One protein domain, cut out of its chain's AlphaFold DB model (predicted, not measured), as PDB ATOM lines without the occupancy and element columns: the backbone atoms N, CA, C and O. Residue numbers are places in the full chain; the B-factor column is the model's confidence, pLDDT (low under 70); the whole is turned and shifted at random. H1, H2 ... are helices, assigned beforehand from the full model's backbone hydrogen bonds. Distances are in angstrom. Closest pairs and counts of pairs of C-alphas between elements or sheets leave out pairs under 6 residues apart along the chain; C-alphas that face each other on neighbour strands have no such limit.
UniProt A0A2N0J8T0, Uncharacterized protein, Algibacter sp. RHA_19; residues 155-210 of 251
ATOM      1  N   GLN A 155      -6.860  13.462 -25.924       49.81
ATOM      2  CA  GLN A 155      -6.603  14.857 -26.279       49.81
ATOM      3  C   GLN A 155      -7.699  15.841 -25.774       49.81
ATOM      4  O   GLN A 155      -7.918  16.852 -26.440       49.81
ATOM      5  N   PRO A 156      -8.446  15.631 -24.658       54.31
ATOM      6  CA  PRO A 156      -9.630  16.430 -24.361       54.31
ATOM      7  C   PRO A 156      -9.270  17.835 -23.872       54.31
ATOM      8  O   PRO A 156     -10.140  18.693 -23.813       54.31
ATOM      9  N   GLN A 157      -8.010  18.088 -23.503       56.31
ATOM     10  CA  GLN A 157      -7.594  19.419 -23.071       56.31
ATOM     11  C   GLN A 157      -7.603  20.414 -24.237       56.31
ATOM     12  O   GLN A 157      -8.091  21.525 -24.058       56.31
ATOM     13  N   LYS A 158      -7.154  20.006 -25.436       60.00
ATOM     14  CA  LYS A 158      -7.204  20.875 -26.622       60.00
ATOM     15  C   LYS A 158      -8.648  21.199 -27.010       60.00
ATOM     16  O   LYS A 158      -8.989  22.361 -27.158       60.00
ATOM     17  N   THR A 159      -9.532  20.200 -27.014       67.38
ATOM     18  CA  THR A 159     -10.917  20.390 -27.471       67.38
ATOM     19  C   THR A 159     -11.757  21.301 -26.568       67.38
ATOM     20  O   THR A 159     -12.609  22.023 -27.075       67.38
ATOM     21  N   ILE A 160     -11.536  21.296 -25.247       74.69
ATOM     22  CA  ILE A 160     -12.264  22.182 -24.318       74.69
ATOM     23  C   ILE A 160     -11.803  23.632 -24.492       74.69
ATOM     24  O   ILE A 160     -12.629  24.541 -24.489       74.69
ATOM     25  N   ILE A 161     -10.496  23.846 -24.661       80.25
ATOM     26  CA  ILE A 161      -9.931  25.183 -24.875       80.25
ATOM     27  C   ILE A 161     -10.421  25.745 -26.215       80.25
ATOM     28  O   ILE A 161     -10.914  26.869 -26.247       80.25
ATOM     29  N   ASP A 162     -10.379  24.945 -27.282       83.12
ATOM     30  CA  ASP A 162     -10.836  25.345 -28.618       83.12
ATOM     31  C   ASP A 162     -12.339  25.685 -28.629       83.12
ATOM     32  O   ASP A 162     -12.756  26.690 -29.204       83.12
ATOM     33  N   ALA A 163     -13.167  24.901 -27.926       82.56
ATOM     34  CA  ALA A 163     -14.598  25.178 -27.800       82.56
ATOM     35  C   ALA A 163     -14.880  26.497 -27.063       82.56
ATOM     36  O   ALA A 163     -15.756  27.259 -27.468       82.56
ATOM     37  N   ARG A 164     -14.133  26.794 -25.991       84.38
ATOM     38  CA  ARG A 164     -14.293  28.043 -25.229       84.38
ATOM     39  C   ARG A 164     -13.750  29.248 -25.988       84.38
ATOM     40  O   ARG A 164     -14.337  30.322 -25.894       84.38
ATOM     41  N   LEU A 165     -12.691  29.068 -26.774       84.62
ATOM     42  CA  LEU A 165     -12.170  30.103 -27.661       84.62
ATOM     43  C   LEU A 165     -13.228  30.530 -28.682       84.62
ATOM     44  O   LEU A 165     -13.468  31.722 -28.831       84.62
ATOM     45  N   ASN A 166     -13.924  29.575 -29.306       84.00
ATOM     46  CA  ASN A 166     -15.009  29.877 -30.243       84.00
ATOM     47  C   ASN A 166     -16.137  30.686 -29.583       84.00
ATOM     48  O   ASN A 166     -16.587  31.673 -30.152       84.00
ATOM     49  N   VAL A 167     -16.522  30.351 -28.345       84.19
ATOM     50  CA  VAL A 167     -17.533  31.113 -27.585       84.19
ATOM     51  C   VAL A 167     -17.081  32.550 -27.298       84.19
ATOM     52  O   VAL A 167     -17.889  33.476 -27.342       84.19
ATOM     53  N   VAL A 168     -15.800  32.762 -26.990       83.94
ATOM     54  CA  VAL A 168     -15.254  34.116 -26.802       83.94
ATOM     55  C   VAL A 168     -15.266  34.889 -28.122       83.94
ATOM     56  O   VAL A 168     -15.662  36.050 -28.129       83.94
ATOM     57  N   MET A 169     -14.910  34.245 -29.236       84.25
ATOM     58  CA  MET A 169     -14.941  34.864 -30.566       84.25
ATOM     59  C   MET A 169     -16.363  35.238 -31.000       84.25
ATOM     60  O   MET A 169     -16.570  36.328 -31.519       84.25
ATOM     61  N   GLU A 170     -17.356  34.390 -30.723       83.56
ATOM     62  CA  GLU A 170     -18.771  34.701 -30.960       83.56
ATOM     63  C   GLU A 170     -19.232  35.906 -30.130       83.56
ATOM     64  O   GLU A 170     -19.897  36.799 -30.648       83.56
ATOM     65  N   LYS A 171     -18.838  35.989 -28.851       80.38
ATOM     66  CA  LYS A 171     -19.154  37.149 -28.000       80.38
ATOM     67  C   LYS A 171     -18.500  38.435 -28.502       80.38
ATOM     68  O   LYS A 171     -19.133  39.484 -28.445       80.38
ATOM     69  N   LEU A 172     -17.269  38.364 -29.004       79.88
ATOM     70  CA  LEU A 172     -16.587  39.512 -29.605       79.88
ATOM     71  C   LEU A 172     -17.268  39.960 -30.905       79.88
ATOM     72  O   LEU A 172     -17.489  41.155 -31.078       79.88
ATOM     73  N   ALA A 173     -17.688  39.022 -31.757       79.06
ATOM     74  CA  ALA A 173     -18.435  39.328 -32.978       79.06
ATOM     75  C   ALA A 173     -19.779  40.025 -32.682       79.06
ATOM     76  O   ALA A 173     -20.148  40.976 -33.365       79.06
ATOM     77  N   LEU A 174     -20.478  39.613 -31.618       78.00
ATOM     78  CA  LEU A 174     -21.707  40.274 -31.167       78.00
ATOM     79  C   LEU A 174     -21.453  41.693 -30.636       78.00
ATOM     80  O   LEU A 174     -22.281  42.580 -30.826       78.00
ATOM     81  N   LEU A 175     -20.330  41.930 -29.956       75.25
ATOM     82  CA  LEU A 175     -19.969  43.266 -29.466       75.25
ATOM     83  C   LEU A 175     -19.605  44.211 -30.621       75.25
ATOM     84  O   LEU A 175     -19.992  45.382 -30.596       75.25
ATOM     85  N   GLU A 176     -18.943  43.685 -31.653       70.25
ATOM     86  CA  GLU A 176     -18.615  44.402 -32.889       70.25
ATOM     87  C   GLU A 176     -19.875  44.762 -33.698       70.25
ATOM     88  O   GLU A 176     -20.025  45.909 -34.119       70.25
ATOM     89  N   GLU A 177     -20.839  43.841 -33.828       73.06
ATOM     90  CA  GLU A 177     -22.133  44.087 -34.489       73.06
ATOM     91  C   GLU A 177     -22.943  45.203 -33.801       73.06
ATOM     92  O   GLU A 177     -23.635  45.985 -34.456       73.06
ATOM     93  N   ASN A 178     -22.805  45.336 -32.480       74.00
ATOM     94  CA  ASN A 178     -23.465  46.380 -31.696       74.00
ATOM     95  C   ASN A 178     -22.701  47.724 -31.670       74.00
ATOM     96  O   ASN A 178     -23.097  48.625 -30.930       74.00
ATOM     97  N   ASN A 179     -21.635  47.896 -32.473       61.25
ATOM     98  CA  ASN A 179     -20.761  49.084 -32.489       61.25
ATOM     99  C   ASN A 179     -20.201  49.463 -31.102       61.25
ATOM    100  O   ASN A 179     -19.904  50.632 -30.832       61.25
ATOM    101  N   ILE A 180     -20.055  48.490 -30.200       69.00
ATOM    102  CA  ILE A 180     -19.459  48.716 -28.888       69.00
ATOM    103  C   ILE A 180     -17.949  48.590 -29.068       69.00
ATOM    104  O   ILE A 180     -17.448  47.539 -29.464       69.00
ATOM    105  N   ALA A 181     -17.216  49.673 -28.800       69.12
ATOM    106  CA  ALA A 181     -15.761  49.642 -28.837       69.12
ATOM    107  C   ALA A 181     -15.261  48.584 -27.845       69.12
ATOM    108  O   ALA A 181     -15.445  48.721 -26.635       69.12
ATOM    109  N   VAL A 182     -14.649  47.522 -28.368       73.94
ATOM    110  CA  VAL A 182     -14.049  46.466 -27.556       73.94
ATOM    111  C   VAL A 182     -12.878  47.084 -26.800       73.94
ATOM    112  O   VAL A 182     -11.863  47.449 -27.391       73.94
ATOM    113  N   THR A 183     -13.044  47.260 -25.491       83.06
ATOM    114  CA  THR A 183     -11.983  47.772 -24.623       83.06
ATOM    115  C   THR A 183     -11.120  46.623 -24.114       83.06
ATOM    116  O   THR A 183     -11.608  45.507 -23.933       83.06
ATOM    117  N   ASP A 184      -9.848  46.897 -23.815       84.62
ATOM    118  CA  ASP A 184      -8.932  45.902 -23.233       84.62
ATOM    119  C   ASP A 184      -9.502  45.282 -21.942       84.62
ATOM    120  O   ASP A 184      -9.346  44.090 -21.688       84.62
ATOM    121  N   ALA A 185     -10.255  46.067 -21.163       86.31
ATOM    122  CA  ALA A 185     -10.945  45.595 -19.965       86.31
ATOM    123  C   ALA A 185     -12.063  44.581 -20.275       86.31
ATOM    124  O   ALA A 185     -12.252  43.621 -19.525       86.31
ATOM    125  N   GLU A 186     -12.793  44.770 -21.377       82.69
ATOM    126  CA  GLU A 186     -13.826  43.839 -21.840       82.69
ATOM    127  C   GLU A 186     -13.187  42.506 -22.255       82.69
ATOM    128  O   GLU A 186     -13.638  41.440 -21.830       82.69
ATOM    129  N   VAL A 187     -12.085  42.565 -23.014       85.69
ATOM    130  CA  VAL A 187     -11.316  41.393 -23.459       85.69
ATOM    131  C   VAL A 187     -10.773  40.615 -22.264       85.69
ATOM    132  O   VAL A 187     -10.974  39.401 -22.177       85.69
ATOM    133  N   ASP A 188     -10.164  41.304 -21.301       88.56
ATOM    134  CA  ASP A 188      -9.665  40.694 -20.070       88.56
ATOM    135  C   ASP A 188     -10.793  40.059 -19.250       88.56
ATOM    136  O   ASP A 188     -10.620  38.975 -18.682       88.56
ATOM    137  N   SER A 189     -11.976  40.681 -19.215       89.25
ATOM    138  CA  SER A 189     -13.145  40.110 -18.542       89.25
ATOM    139  C   SER A 189     -13.619  38.819 -19.220       89.25
ATOM    140  O   SER A 189     -13.874  37.822 -18.540       89.25
ATOM    141  N   LEU A 190     -13.672  38.793 -20.556       88.94
ATOM    142  CA  LEU A 190     -14.079  37.627 -21.339       88.94
ATOM    143  C   LEU A 190     -13.075  36.484 -21.194       88.94
ATOM    144  O   LEU A 190     -13.480  35.339 -20.982       88.94
ATOM    145  N   LEU A 191     -11.777  36.793 -21.225       88.44
ATOM    146  CA  LEU A 191     -10.707  35.826 -20.987       88.44
ATOM    147  C   LEU A 191     -10.784  35.244 -19.576       88.44
ATOM    148  O   LEU A 191     -10.721  34.026 -19.404       88.44
ATOM    149  N   ARG A 192     -10.971  36.091 -18.563       89.06
ATOM    150  CA  ARG A 192     -11.071  35.654 -17.168       89.06
ATOM    151  C   ARG A 192     -12.305  34.789 -16.925       89.06
ATOM    152  O   ARG A 192     -12.211  33.785 -16.218       89.06
ATOM    153  N   ASN A 193     -13.431  35.130 -17.545       89.56
ATOM    154  CA  ASN A 193     -14.646  34.318 -17.503       89.56
ATOM    155  C   ASN A 193     -14.431  32.957 -18.180       89.56
ATOM    156  O   ASN A 193     -14.733  31.923 -17.585       89.56
ATOM    157  N   ALA A 194     -13.824  32.932 -19.370       87.88
ATOM    158  CA  ALA A 194     -13.500  31.687 -20.065       87.88
ATOM    159  C   ALA A 194     -12.562  30.793 -19.235       87.88
ATOM    160  O   ALA A 194     -12.779  29.586 -19.135       87.88
ATOM    161  N   GLN A 195     -11.559  31.375 -18.572       86.50
ATOM    162  CA  GLN A 195     -10.666  30.645 -17.667       86.50
ATOM    163  C   GLN A 195     -11.417  30.029 -16.481       86.50
ATOM    164  O   GLN A 195     -11.214  28.853 -16.172       86.50
ATOM    165  N   GLN A 196     -12.298  30.787 -15.824       84.50
ATOM    166  CA  GLN A 196     -13.097  30.274 -14.708       84.50
ATOM    167  C   GLN A 196     -14.027  29.135 -15.136       84.50
ATOM    168  O   GLN A 196     -14.131  28.136 -14.426       84.50
ATOM    169  N   GLU A 197     -14.651  29.242 -16.309       85.06
ATOM    170  CA  GLU A 197     -15.493  28.183 -16.869       85.06
ATOM    171  C   GLU A 197     -14.693  26.911 -17.178       85.06
ATOM    172  O   GLU A 197     -15.147  25.814 -16.850       85.06
ATOM    173  N   ILE A 198     -13.485  27.037 -17.741       85.44
ATOM    174  CA  ILE A 198     -12.590  25.894 -17.988       85.44
ATOM    175  C   ILE A 198     -12.234  25.205 -16.669       85.44
ATOM    176  O   ILE A 198     -12.291  23.980 -16.582       85.44
ATOM    177  N   LEU A 199     -11.888  25.972 -15.632       83.06
ATOM    178  CA  LEU A 199     -11.558  25.424 -14.314       83.06
ATOM    179  C   LEU A 199     -12.762  24.743 -13.658       83.06
ATOM    180  O   LEU A 199     -12.617  23.655 -13.103       83.06
ATOM    181  N   ALA A 200     -13.951  25.337 -13.757       81.88
ATOM    182  CA  ALA A 200     -15.182  24.747 -13.241       81.88
ATOM    183  C   ALA A 200     -15.531  23.441 -13.971       81.88
ATOM    184  O   ALA A 200     -15.834  22.436 -13.333       81.88
ATOM    185  N   GLU A 201     -15.432  23.415 -15.302       79.50
ATOM    186  CA  GLU A 201     -15.687  22.215 -16.100       79.50
ATOM    187  C   GLU A 201     -14.653  21.117 -15.818       79.50
ATOM    188  O   GLU A 201     -15.014  19.943 -15.700       79.50
ATOM    189  N   LYS A 202     -13.379  21.490 -15.640       76.25
ATOM    190  CA  LYS A 202     -12.321  20.578 -15.188       76.25
ATOM    191  C   LYS A 202     -12.637  19.997 -13.808       76.25
ATOM    192  O   LYS A 202     -12.567  18.785 -13.643       76.25
ATOM    193  N   ALA A 203     -13.043  20.828 -12.849       73.12
ATOM    194  CA  ALA A 203     -13.399  20.390 -11.500       73.12
ATOM    195  C   ALA A 203     -14.627  19.462 -11.488       73.12
ATOM    196  O   ALA A 203     -14.657  18.474 -10.759       73.12
ATOM    197  N   ILE A 204     -15.625  19.731 -12.335       78.19
ATOM    198  CA  ILE A 204     -16.799  18.866 -12.491       78.19
ATOM    199  C   ILE A 204     -16.402  17.521 -13.115       78.19
ATOM    200  O   ILE A 204     -16.840  16.478 -12.631       78.19
ATOM    201  N   LYS A 205     -15.551  17.522 -14.152       75.12
ATOM    202  CA  LYS A 205     -15.052  16.292 -14.797       75.12
ATOM    203  C   LYS A 205     -14.156  15.458 -13.883       75.12
ATOM    204  O   LYS A 205     -14.208  14.236 -13.961       75.12
ATOM    205  N   ALA A 206     -13.375  16.101 -13.020       67.69
ATOM    206  CA  ALA A 206     -12.566  15.429 -12.005       67.69
ATOM    207  C   ALA A 206     -13.416  14.819 -10.870       67.69
ATOM    208  O   ALA A 206     -12.933  13.967 -10.130       67.69
ATOM    209  N   GLY A 207     -14.692  15.211 -10.754       64.44
ATOM    210  CA  GLY A 207     -15.530  14.905  -9.598       64.44
ATOM    211  C   GLY A 207     -15.105  15.732  -8.380       64.44
ATOM    212  O   GLY A 207     -13.955  16.131  -8.240       64.44
ATOM    213  N   MET A 208     -16.024  15.997  -7.447       62.66
ATOM    214  CA  MET A 208     -15.734  16.792  -6.232       62.66
ATOM    215  C   MET A 208     -14.697  16.147  -5.283       62.66
ATOM    216  O   MET A 208     -14.432  16.675  -4.204       62.66
ATOM    217  N   SER A 209     -14.140  14.992  -5.648       62.47
ATOM    218  CA  SER A 209     -13.009  14.353  -4.992       62.47
ATOM    219  C   SER A 209     -11.732  14.695  -5.751       62.47
ATOM    220  O   SER A 209     -11.535  14.256  -6.880       62.47
ATOM    221  N   VAL A 210     -10.848  15.450  -5.110       66.38
ATOM    222  CA  VAL A 210      -9.508  15.702  -5.634       66.38
ATOM    223  C   VAL A 210      -8.694  14.417  -5.484       66.38
ATOM    224  O   VAL A 210      -8.321  14.047  -4.371       66.38
TER     225      VAL A 210
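AT A GLANCE: This is residues 155 to 210 of the 251 residues of an uncharacterized protein of Algibacter sp. RHA_19 (UniProt A0A2N0J8T0). Two long helices, H1 and H2, fold back on each other as a helical hairpin, running opposite ways and crossing at a shallow tilt near their middles. A short loop of residues 178 to 183 joins them at one end of the rod, and at the other end the last turn of H2 and the tail after it, residues 203 to 210, stick out. The printed part has 56 residues with two named helices, H1 then H2, no named strand, and the class all helix. It is loose, with a radius of gyration of the C-alphas of 13.7 A, and spans 44 by 20 by 13 A.

IN THESE COORDINATES: Start at Gln 155 and find C-alpha 156 at (-9.630, 16.430, -24.361), where H1 begins. H1 takes residues 156 to 177 and runs 32.0 A to C-alpha 177 at (-22.133, 44.087, -34.489). After the loop, look for C-alpha 184 at (-8.932, 45.902, -23.233); from there H2, residues 184 to 206, runs 32.7 A to C-alpha 206 at (-12.566, 15.429, -12.005); y rises from the first to the last C-alpha of H1 and falls from the first to the last C-alpha of H2.

HOW THE PARTS SIT: H1 and H2 form a helical hairpin, two helices that touch and run opposite ways, here at a shallow tilt of 31 degrees. Look at the C-alphas of Arg 164 and Ala 194, the closest of the two helices, 6.4 A apart. H1 touches H2 with residues 160 to 168 alone, and H2 touches H1 with residues 190 to 198 alone. Their centres are 11.1 A apart. In both H1 and H2, every backbone O i to N i+4 pair is within hydrogen-bond range.

THE WHOLE: The two C-alphas farthest apart are those of Asn 179 and Ser 209, at 45.0 A. The link from H1 to H2, six residues, is short, and the printed part has no cut. Residues 203 to 210, of which 203 to 206 belong to H2, stand free. In the B-factor column the mean pLDDT of the printed part is 77.4; it is under 70 at residues 155 to 159, 179 to 181 and 206 to 210.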